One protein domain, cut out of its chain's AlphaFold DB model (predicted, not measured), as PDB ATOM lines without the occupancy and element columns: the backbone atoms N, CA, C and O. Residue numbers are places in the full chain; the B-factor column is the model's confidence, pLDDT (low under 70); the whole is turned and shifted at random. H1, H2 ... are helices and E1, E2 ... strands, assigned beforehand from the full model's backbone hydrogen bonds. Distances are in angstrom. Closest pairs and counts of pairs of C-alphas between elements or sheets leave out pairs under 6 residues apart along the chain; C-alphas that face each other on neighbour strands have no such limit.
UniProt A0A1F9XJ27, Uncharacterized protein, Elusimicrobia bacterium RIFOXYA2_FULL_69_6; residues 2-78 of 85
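AT A GLANCE: This is residues 2 to 78 of the 85 residues of an uncharacterized protein of Elusimicrobia bacterium RIFOXYA2_FULL_69_6 (UniProt A0A1F9XJ27). Five strands, E1 to E5, make a small closed barrel, and one long helix, H1, meets it with its last residues, while residues 2 to 15 stick out as an arm that makes the length. The printed part has 77 residues, with H1 first and E1 to E5 after it; the class is mixed, helices and strands. Round the ring run E1 E2 E3 E5 E4 and back to E1, E3 and E5 parallel, the other neighbours antiparallel. The whole is only just compact, close to loose, with a radius of gyration of the C-alphas of 13.7 A and spans of 45 by 24 by 20 A.

HOW THE PARTS SIT: Look first at the hairpin of E1, residues 27 to 32, and E2, residues 38 to 41, where N 31 and O 40 are 2.8 A apart. E3, residues 46 to 49, makes a hairpin with E2, N 39 to O 47 at 2.9 A; E1 E2 E3 are a meander, each strand the antiparallel neighbour of the one before. E4, residues 58 to 62, closes the ring with E1, N 28 to O 60 at 2.8 A, and E1 E2 E3 E4 are a Greek key, four strands in a row of which three are a meander and the first is the antiparallel neighbour of the fourth. E5, residues 70 to 77, bends by 52 degrees at residue 73; N 48 and O 70 to E3, and N 61 and O 73 in its hairpin with E4, are each 2.8 A apart. H1, residues 2 to 23, is on the barrel; its closest C-alphas to E4 are those of Ala 23 and Val 62, 6.3 A. In H1 every O i to N i+4 pair is within hydrogen-bond range.

IN THESE COORDINATES: Find C-alpha 2 at (189.890, 301.591, 208.780); from there H1 runs 31.9 A to C-alpha 23 at (215.727, 315.360, 221.345). E1 spans 15.2 A, E2 9.9 A, E3 9.7 A and E4 12.1 A. E5 runs 19.9 A to C-alpha 77 at (225.611, 308.213, 236.390).

THE WHOLE: The C-alphas farthest apart, of Arg 2 and Gly 76, are 45.7 A apart. The printed part has no cut and no long link, and no printed residue is under 70 in pLDDT.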
ATOM      1  N   ARG A   2     188.485 301.897 209.153       74.00
ATOM      2  CA  ARG A   2     189.890 301.591 208.780       74.00
ATOM      3  C   ARG A   2     190.726 302.797 208.316       74.00
ATOM      4  O   ARG A   2     191.844 302.949 208.785       74.00
ATOM      5  N   GLN A   3     190.180 303.683 207.476       75.94
ATOM      6  CA  GLN A   3     190.887 304.906 207.042       75.94
ATOM      7  C   GLN A   3     191.220 305.851 208.203       75.94
ATOM      8  O   GLN A   3     192.294 306.437 208.236       75.94
ATOM      9  N   ARG A   4     190.324 305.963 209.190       83.56
ATOM     10  CA  ARG A   4     190.548 306.814 210.363       83.56
ATOM     11  C   ARG A   4     191.670 306.253 211.239       83.56
ATOM     12  O   ARG A   4     192.519 307.014 211.673       83.56
ATOM     13  N   LEU A   5     191.709 304.932 211.437       90.50
ATOM     14  CA  LEU A   5     192.801 304.252 212.146       90.50
ATOM     15  C   LEU A   5     194.154 304.445 211.444       90.50
ATOM     16  O   LEU A   5     195.134 304.742 212.115       90.50
ATOM     17  N   ALA A   6     194.197 304.325 210.113       90.62
ATOM     18  CA  ALA A   6     195.420 304.555 209.345       90.62
ATOM     19  C   ALA A   6     195.963 305.981 209.546       90.62
ATOM     20  O   ALA A   6     197.144 306.143 209.836       90.62
ATOM     21  N   GLY A   7     195.087 306.993 209.500       91.88
ATOM     22  CA  GLY A   7     195.479 308.381 209.768       91.88
ATOM     23  C   GLY A   7     196.006 308.610 211.191       91.88
ATOM     24  O   GLY A   7     196.976 309.338 211.373       91.88
ATOM     25  N   TRP A   8     195.425 307.957 212.206       93.81
ATOM     26  CA  TRP A   8     195.930 308.046 213.586       93.81
ATOM     27  C   TRP A   8     197.322 307.429 213.750       93.81
ATOM     28  O   TRP A   8     198.158 308.002 214.444       93.81
ATOM     29  N   LEU A   9     197.583 306.288 213.107       92.62
ATOM     30  CA  LEU A   9     198.893 305.630 213.152       92.62
ATOM     31  C   LEU A   9     199.972 306.463 212.452       92.62
ATOM     32  O   LEU A   9     201.090 306.572 212.950       92.62
ATOM     33  N   GLU A  10     199.636 307.083 211.321       93.12
ATOM     34  CA  GLU A  10     200.556 307.968 210.602       93.12
ATOM     35  C   GLU A  10     200.881 309.236 211.405       93.12
ATOM     36  O   GLU A  10     202.036 309.677 211.443       93.12
ATOM     37  N   LEU A  11     199.879 309.798 212.088       93.31
ATOM     38  CA  LEU A  11     200.071 310.935 212.982       93.31
ATOM     39  C   LEU A  11     200.967 310.561 214.169       93.31
ATOM     40  O   LEU A  11     201.929 311.278 214.437       93.31
ATOM     41  N   ASP A  12     200.703 309.432 214.834       91.62
ATOM     42  CA  ASP A  12     201.531 308.928 215.939       91.62
ATOM     43  C   ASP A  12     202.988 308.726 215.496       91.62
ATOM     44  O   ASP A  12     203.911 309.252 216.119       91.62
ATOM     45  N   ALA A  13     203.208 308.068 214.354       89.06
ATOM     46  CA  ALA A  13     204.543 307.881 213.791       89.06
ATOM     47  C   ALA A  13     205.239 309.218 213.475       89.06
ATOM     48  O   ALA A  13     206.446 309.376 213.671       89.06
ATOM     49  N   SER A  14     204.493 310.210 212.990       90.69
ATOM     50  CA  SER A  14     205.034 311.535 212.675       90.69
ATOM     51  C   SER A  14     205.385 312.335 213.927       90.69
ATOM     52  O   SER A  14     206.442 312.969 213.956       90.69
ATOM     53  N   LEU A  15     204.571 312.245 214.982       91.00
ATOM     54  CA  LEU A  15     204.855 312.848 216.284       91.00
ATOM     55  C   LEU A  15     206.080 312.208 216.941       91.00
ATOM     56  O   LEU A  15     206.975 312.932 217.375       91.00
ATOM     57  N   ARG A  16     206.194 310.874 216.919       87.56
ATOM     58  CA  ARG A  16     207.394 310.165 217.401       87.56
ATOM     59  C   ARG A  16     208.653 310.630 216.676       87.56
ATOM     60  O   ARG A  16     209.653 310.932 217.317       87.56
ATOM     61  N   ARG A  17     208.599 310.764 215.345       88.19
ATOM     62  CA  ARG A  17     209.725 311.274 214.539       88.19
ATOM     63  C   ARG A  17     210.037 312.745 214.803       88.19
ATOM     64  O   ARG A  17     211.187 313.152 214.666       88.19
ATOM     65  N   ALA A  18     209.040 313.572 215.107       90.06
ATOM     66  CA  ALA A  18     209.265 314.964 215.486       90.06
ATOM     67  C   ALA A  18     209.959 315.051 216.851       90.06
ATOM     68  O   ALA A  18     210.979 315.722 216.965       90.06
ATOM     69  N   HIS A  19     209.474 314.296 217.835       90.88
ATOM     70  CA  HIS A  19     210.059 314.241 219.171       90.88
ATOM     71  C   HIS A  19     211.494 313.688 219.163       90.88
ATOM     72  O   HIS A  19     212.387 314.271 219.766       90.88
ATOM     73  N   ALA A  20     211.741 312.632 218.384       89.62
ATOM     74  CA  ALA A  20     213.070 312.073 218.149       89.62
ATOM     75  C   ALA A  20     214.065 313.096 217.572       89.62
ATOM     76  O   ALA A  20     215.228 313.131 217.970       89.62
ATOM     77  N   ARG A  21     213.612 313.927 216.623       90.44
ATOM     78  CA  ARG A  21     214.433 314.988 216.022       90.44
ATOM     79  C   ARG A  21     214.707 316.123 216.993       90.44
ATOM     80  O   ARG A  21     215.827 316.612 217.009       90.44
ATOM     81  N   ASP A  22     213.706 316.523 217.772       92.19
ATOM     82  CA  ASP A  22     213.870 317.547 218.802       92.19
ATOM     83  C   ASP A  22     214.915 317.114 219.834       92.19
ATOM     84  O   ASP A  22     215.862 317.847 220.099       92.19
ATOM     85  N   ALA A  23     214.817 315.880 220.331       92.44
ATOM     86  CA  ALA A  23     215.727 315.360 221.345       92.44
ATOM     87  C   ALA A  23     217.177 315.182 220.861       92.44
ATOM     88  O   ALA A  23     218.084 315.125 221.691       92.44
ATOM     89  N   ALA A  24     217.433 315.092 219.552       92.50
ATOM     90  CA  ALA A  24     218.770 314.847 219.020       92.50
ATOM     91  C   ALA A  24     219.777 315.926 219.467       92.50
ATOM     92  O   ALA A  24     219.574 317.123 219.288       92.50
ATOM     93  N   GLY A  25     220.894 315.486 220.044       93.88
ATOM     94  CA  GLY A  25     221.938 316.338 220.614       93.88
ATOM     95  C   GLY A  25     221.673 316.795 222.052       93.88
ATOM     96  O   GLY A  25     222.603 317.279 222.697       93.88
ATOM     97  N   GLN A  26     220.459 316.610 222.580       95.38
ATOM     98  CA  GLN A  26     220.113 317.008 223.943       95.38
ATOM     99  C   GLN A  26     220.599 315.981 224.975       95.38
ATOM    100  O   GLN A  26     220.651 314.773 224.720       95.38
ATOM    101  N   GLU A  27     220.947 316.477 226.162       96.56
ATOM    102  CA  GLU A  27     221.168 315.642 227.340       96.56
ATOM    103  C   GLU A  27     219.837 315.303 228.012       96.56
ATOM    104  O   GLU A  27     218.921 316.127 228.070       96.56
ATOM    105  N   ARG A  28     219.750 314.072 228.506       95.75
ATOM    106  CA  ARG A  28     218.570 313.469 229.121       95.75
ATOM    107  C   ARG A  28     218.985 312.570 230.278       95.75
ATOM    108  O   ARG A  28     220.132 312.114 230.349       95.75
ATOM    109  N   VAL A  29     218.043 312.273 231.160       96.56
ATOM    110  CA  VAL A  29     218.162 311.253 232.201       96.56
ATOM    111  C   VAL A  29     217.470 309.976 231.734       96.56
ATOM    112  O   VAL A  29     216.250 309.891 231.645       96.56
ATOM    113  N   GLY A  30     218.262 308.948 231.452       95.62
ATOM    114  CA  GLY A  30     217.798 307.624 231.063       95.62
ATOM    115  C   GLY A  30     217.746 306.641 232.230       95.62
ATOM    116  O   GLY A  30     218.658 306.581 233.059       95.62
ATOM    117  N   VAL A  31     216.711 305.802 232.230       96.88
ATOM    118  CA  VAL A  31     216.616 304.585 233.041       96.88
ATOM    119  C   VAL A  31     216.827 303.374 232.128       96.88
ATOM    120  O   VAL A  31     216.058 303.197 231.179       96.88
ATOM    121  N   PRO A  32     217.836 302.523 232.370       96.44
ATOM    122  CA  PRO A  32     218.083 301.361 231.535       96.44
ATOM    123  C   PRO A  32     216.971 300.316 231.676       96.44
ATOM    124  O   PRO A  32     216.503 300.007 232.773       96.44
ATOM    125  N   LEU A  33     216.572 299.741 230.543       95.69
ATOM    126  CA  LEU A  33     215.656 298.605 230.465       95.69
ATOM    127  C   LEU A  33     216.350 297.311 230.916       95.69
ATOM    128  O   LEU A  33     217.562 297.274 231.116       95.69
ATOM    129  N   ARG A  34     215.596 296.209 231.049       91.19
ATOM    130  CA  ARG A  34     216.104 294.929 231.599       91.19
ATOM    131  C   ARG A  34     217.368 294.399 230.910       91.19
ATOM    132  O   ARG A  34     218.211 293.796 231.570       91.19
ATOM    133  N   SER A  35     217.502 294.595 229.599       90.56
ATOM    134  CA  SER A  35     218.695 294.196 228.838       90.56
ATOM    135  C   SER A  35     219.928 295.032 229.206       90.56
ATOM    136  O   SER A  35     221.059 294.557 229.102       90.56
ATOM    137  N   GLY A  36     219.720 296.269 229.659       93.50
ATOM    138  CA  GLY A  36     220.748 297.275 229.896       93.50
ATOM    139  C   GLY A  36     221.330 297.873 228.614       93.50
ATOM    140  O   GLY A  36     222.197 298.729 228.704       93.50
ATOM    141  N   THR A  37     220.897 297.433 227.427       95.81
ATOM    142  CA  THR A  37     221.356 297.945 226.119       95.81
ATOM    143  C   THR A  37     220.451 299.038 225.558       95.81
ATOM    144  O   THR A  37     220.732 299.610 224.509       95.81
ATOM    145  N   GLU A  38     219.349 299.304 226.248       96.31
ATOM    146  CA  GLU A  38     218.379 300.341 225.937       96.31
ATOM    147  C   GLU A  38     218.033 301.082 227.223       96.31
ATOM    148  O   GLU A  38     218.096 300.500 228.309       96.31
ATOM    149  N   ALA A  39     217.644 302.343 227.094       96.44
ATOM    150  CA  ALA A  39     217.102 303.139 228.182       96.44
ATOM    151  C   ALA A  39     215.849 303.881 227.732       96.44
ATOM    152  O   ALA A  39     215.684 304.180 226.549       96.44
ATOM    153  N   VAL A  40     214.990 304.188 228.697       96.38
ATOM    154  CA  VAL A  40     213.880 305.125 228.533       96.38
ATOM    155  C   VAL A  40     214.267 306.425 229.220       96.38
ATOM    156  O   VAL A  40     214.657 306.405 230.388       96.38
ATOM    157  N   THR A  41     214.220 307.533 228.492       95.56
ATOM    158  CA  THR A  41     214.482 308.879 229.020       95.56
ATOM    159  C   THR A  41     213.296 309.409 229.829       95.56
ATOM    160  O   THR A  41     212.202 308.839 229.807       95.56
ATOM    161  N   GLU A  42     213.485 310.519 230.539       94.62
ATOM    162  CA  GLU A  42     212.451 311.186 231.336       94.62
ATOM    163  C   GLU A  42     211.240 311.669 230.516       94.62
ATOM    164  O   GLU A  42     210.150 311.821 231.064       94.62
ATOM    165  N   ASP A  43     211.414 311.870 229.207       92.88
ATOM    166  CA  ASP A  43     210.372 312.206 228.230       92.88
ATOM    167  C   ASP A  43     209.857 310.981 227.446       92.88
ATOM    168  O   ASP A  43     209.154 311.120 226.450       92.88
ATOM    169  N   PHE A  44     210.138 309.770 227.934       93.06
ATOM    170  CA  PHE A  44     209.656 308.495 227.390       93.06
ATOM    171  C   PHE A  44     210.191 308.130 225.993       93.06
ATOM    172  O   PHE A  44     209.609 307.282 225.306       93.06
ATOM    173  N   LEU A  45     211.335 308.684 225.577       93.06
ATOM    174  CA  LEU A  45     212.051 308.195 224.400       93.06
ATOM    175  C   LEU A  45     212.819 306.925 224.745       93.06
ATOM    176  O   LEU A  45     213.587 306.871 225.702       93.06
ATOM    177  N   THR A  46     212.643 305.893 223.925       94.38
ATOM    178  CA  THR A  46     213.494 304.704 223.992       94.38
ATOM    179  C   THR A  46     214.731 304.926 223.134       94.38
ATOM    180  O   THR A  46     214.619 305.222 221.943       94.38
ATOM    181  N   VAL A  47     215.905 304.771 223.738       94.88
ATOM    182  CA  VAL A  47     217.201 304.941 223.079       94.88
ATOM    183  C   VAL A  47     218.058 303.695 223.243       94.88
ATOM    184  O   VAL A  47     218.092 303.074 224.304       94.88
ATOM    185  N   ARG A  48     218.793 303.344 222.191       95.62
ATOM    186  CA  ARG A  48     219.830 302.312 222.205       95.62
ATOM    187  C   ARG A  48     221.130 302.893 222.730       95.62
ATOM    188  O   ARG A  48     221.558 303.961 222.303       95.62
ATOM    189  N   LEU A  49     221.774 302.155 223.617       94.56
ATOM    190  CA  LEU A  49     222.996 302.573 224.286       94.56
ATOM    191  C   LEU A  49     224.220 301.998 223.566       94.56
ATOM    192  O   LEU A  49     224.173 300.894 223.020       94.56
ATOM    193  N   ASP A  50     225.326 302.739 223.576       90.62
ATOM    194  CA  ASP A  50     226.621 302.310 223.026       90.62
ATOM    195  C   ASP A  50     227.292 301.197 223.850       90.62
ATOM    196  O   ASP A  50     228.115 300.440 223.332       90.62
ATOM    197  N   ARG A  51     226.900 301.048 225.118       93.06
ATOM    198  CA  ARG A  51     227.299 299.952 226.007       93.06
ATOM    199  C   ARG A  51     226.189 299.595 226.991       93.06
ATOM    200  O   ARG A  51     225.252 300.357 227.214       93.06
ATOM    201  N   ARG A  52     226.326 298.426 227.618       95.81
ATOM    202  CA  ARG A  52     225.382 297.949 228.630       95.81
ATOM    203  C   ARG A  52     225.502 298.758 229.925       95.81
ATOM    204  O   ARG A  52     226.603 298.920 230.450       95.81
ATOM    205  N   LEU A  53     224.367 299.197 230.458       93.44
ATOM    206  CA  LEU A  53     224.244 299.837 231.763       93.44
ATOM    207  C   LEU A  53     223.672 298.886 232.812       93.44
ATOM    208  O   LEU A  53     222.864 298.005 232.521       93.44
ATOM    209  N   GLN A  54     224.090 299.113 234.051       94.06
ATOM    210  CA  GLN A  54     223.441 298.575 235.244       94.06
ATOM    211  C   GLN A  54     222.249 299.450 235.647       94.06
ATOM    212  O   GLN A  54     222.155 300.606 235.231       94.06
ATOM    213  N   ALA A  55     221.362 298.908 236.483       92.88
ATOM    214  CA  ALA A  55     220.226 299.647 237.027       92.88
ATOM    215  C   ALA A  55     220.671 300.956 237.706       92.88
ATOM    216  O   ALA A  55     221.719 301.001 238.351       92.88
ATOM    217  N   GLY A  56     219.872 302.010 237.550       93.31
ATOM    218  CA  GLY A  56     220.152 303.341 238.087       93.31
ATOM    219  C   GLY A  56     219.708 304.449 237.138       93.31
ATOM    220  O   GLY A  56     219.138 304.176 236.081       93.31
ATOM    221  N   LEU A  57     219.983 305.693 237.518       95.38
ATOM    222  CA  LEU A  57     219.760 306.863 236.674       95.38
ATOM    223  C   LEU A  57     221.055 307.238 235.967       95.38
ATOM    224  O   LEU A  57     222.121 307.277 236.583       95.38
ATOM    225  N   TRP A  58     220.956 307.526 234.677       96.19
ATOM    226  CA  TRP A  58     222.112 307.800 233.838       96.19
ATOM    227  C   TRP A  58     221.885 309.043 233.005       96.19
ATOM    228  O   TRP A  58     220.837 309.202 232.390       96.19
ATOM    229  N   ARG A  59     222.892 309.908 232.930       96.88
ATOM    230  CA  ARG A  59     222.918 310.981 231.943       96.88
ATOM    231  C   ARG A  59     223.293 310.390 230.596       96.88
ATOM    232  O   ARG A  59     224.311 309.699 230.468       96.88
ATOM    233  N   VAL A  60     222.483 310.680 229.592       96.56
ATOM    234  CA  VAL A  60     222.689 310.244 228.216       96.56
ATOM    235  C   VAL A  60     222.542 311.436 227.280       96.56
ATOM    236  O   VAL A  60     221.752 312.337 227.544       96.56
ATOM    237  N   ARG A  61     223.292 311.454 226.182       96.75
ATOM    238  CA  ARG A  61     223.086 312.402 225.086       96.75
ATOM    239  C   ARG A  61     222.444 311.677 223.925       96.75
ATOM    240  O   ARG A  61     223.033 310.735 223.396       96.75
ATOM    241  N   VAL A  62     221.253 312.106 223.533       95.44
ATOM    242  CA  VAL A  62     220.532 311.497 222.415       95.44
ATOM    243  C   VAL A  62     221.286 311.813 221.124       95.44
ATOM    244  O   VAL A  62     221.654 312.956 220.864       95.44
ATOM    245  N   ALA A  63     221.555 310.795 220.322       91.50
ATOM    246  CA  ALA A  63     222.145 310.929 219.000       91.50
ATOM    247  C   ALA A  63     221.046 310.951 217.928       91.50
ATOM    248  O   ALA A  63     219.892 310.609 218.187       91.50
ATOM    249  N   ALA A  64     221.413 311.344 216.706       80.06
ATOM    250  CA  ALA A  64     220.504 311.264 215.571       80.06
ATOM    251  C   ALA A  64     219.999 309.821 215.369       80.06
ATOM    252  O   ALA A  64     220.719 308.853 215.627       80.06
ATOM    253  N   ALA A  65     218.753 309.693 214.915       77.50
ATOM    254  CA  ALA A  65     218.148 308.399 214.630       77.50
ATOM    255  C   ALA A  65     218.888 307.678 213.489       77.50
ATOM    256  O   ALA A  65     219.211 308.286 212.467       77.50
ATOM    257  N   GLU A  66     219.115 306.377 213.653       70.62
ATOM    258  CA  GLU A  66     219.614 305.484 212.607       70.62
ATOM    259  C   GLU A  66     218.465 304.541 212.221       70.62
ATOM    260  O   GLU A  66     218.161 303.575 212.924       70.62
ATOM    261  N   GLY A  67     217.757 304.869 211.136       73.75
ATOM    262  CA  GLY A  67     216.482 304.220 210.810       73.75
ATOM    263  C   GLY A  67     215.401 304.556 211.843       73.75
ATOM    264  O   GLY A  67     215.201 305.725 212.169       73.75
ATOM    265  N   ASP A  68     214.718 303.535 212.365       70.94
ATOM    266  CA  ASP A  68     213.643 303.692 213.358       70.94
ATOM    267  C   ASP A  68     214.143 303.725 214.816       70.94
ATOM    268  O   ASP A  68     213.358 303.953 215.736       70.94
ATOM    269  N   ALA A  69     215.441 303.497 215.052       81.94
ATOM    270  CA  ALA A  69     216.014 303.445 216.392       81.94
ATOM    271  C   ALA A  69     216.831 304.706 216.712       81.94
ATOM    272  O   ALA A  69     217.770 305.065 215.998       81.94
ATOM    273  N   LEU A  70     216.520 305.347 217.840       91.31
ATOM    274  CA  LEU A  70     217.359 306.398 218.411       91.31
ATOM    275  C   LEU A  70     218.546 305.776 219.138       91.31
ATOM    276  O   LEU A  70     218.385 304.810 219.881       91.31
ATOM    277  N   ARG A  71     219.736 306.344 218.958       94.50
ATOM    278  CA  ARG A  71     220.911 306.010 219.769       94.50
ATOM    279  C   ARG A  71     221.114 307.061 220.849       94.50
ATOM    280  O   ARG A  71     220.658 308.191 220.710       94.50
ATOM    281  N   ALA A  72     221.840 306.712 221.897       95.44
ATOM    282  CA  ALA A  72     222.327 307.670 222.869       95.44
ATOM    283  C   ALA A  72     223.736 307.308 223.343       95.44
ATOM    284  O   ALA A  72     224.071 306.135 223.520       95.44
ATOM    285  N   GLN A  73     224.549 308.339 223.551       95.69
ATOM    286  CA  GLN A  73     225.859 308.234 224.179       95.69
ATOM    287  C   GLN A  73     225.698 308.329 225.695       95.69
ATOM    288  O   GLN A  73     225.007 309.217 226.197       95.69
ATOM    289  N   ILE A  74     226.368 307.455 226.435       96.19
ATOM    290  CA  ILE A  74     226.347 307.493 227.899       96.19
ATOM    291  C   ILE A  74     227.338 308.544 228.404       96.19
ATOM    292  O   ILE A  74     228.533 308.449 228.132       96.19
ATOM    293  N   LEU A  75     226.860 309.507 229.196       96.12
ATOM    294  CA  LEU A  75     227.687 310.562 229.797       96.12
ATOM    295  C   LEU A  75     228.140 310.227 231.224       96.12
ATOM    296  O   LEU A  75     229.153 310.740 231.691       96.12
ATOM    297  N   GLY A  76     227.398 309.374 231.933       95.12
ATOM    298  CA  GLY A  76     227.741 308.921 233.283       95.12
ATOM    299  C   GLY A  76     226.514 308.718 234.171       95.12
ATOM    300  O   GLY A  76     225.393 308.944 233.710       95.12
ATOM    301  N   PRO A  77     226.702 308.282 235.425       95.25
ATOM    302  CA  PRO A  77     225.611 308.213 236.390       95.25
ATOM    303  C   PRO A  77     224.995 309.602 236.610       95.25
ATOM    304  O   PRO A  77     225.644 310.634 236.414       95.25
ATOM    305  N   CYS A  78     223.711 309.620 236.952       92.25
ATOM    306  CA  CYS A  78     222.992 310.816 237.359       92.25
ATOM    307  C   CYS A  78     222.786 310.761 238.871       92.25
ATOM    308  O   CYS A  78     221.934 310.017 239.358       92.25
TER     309      CYS A  78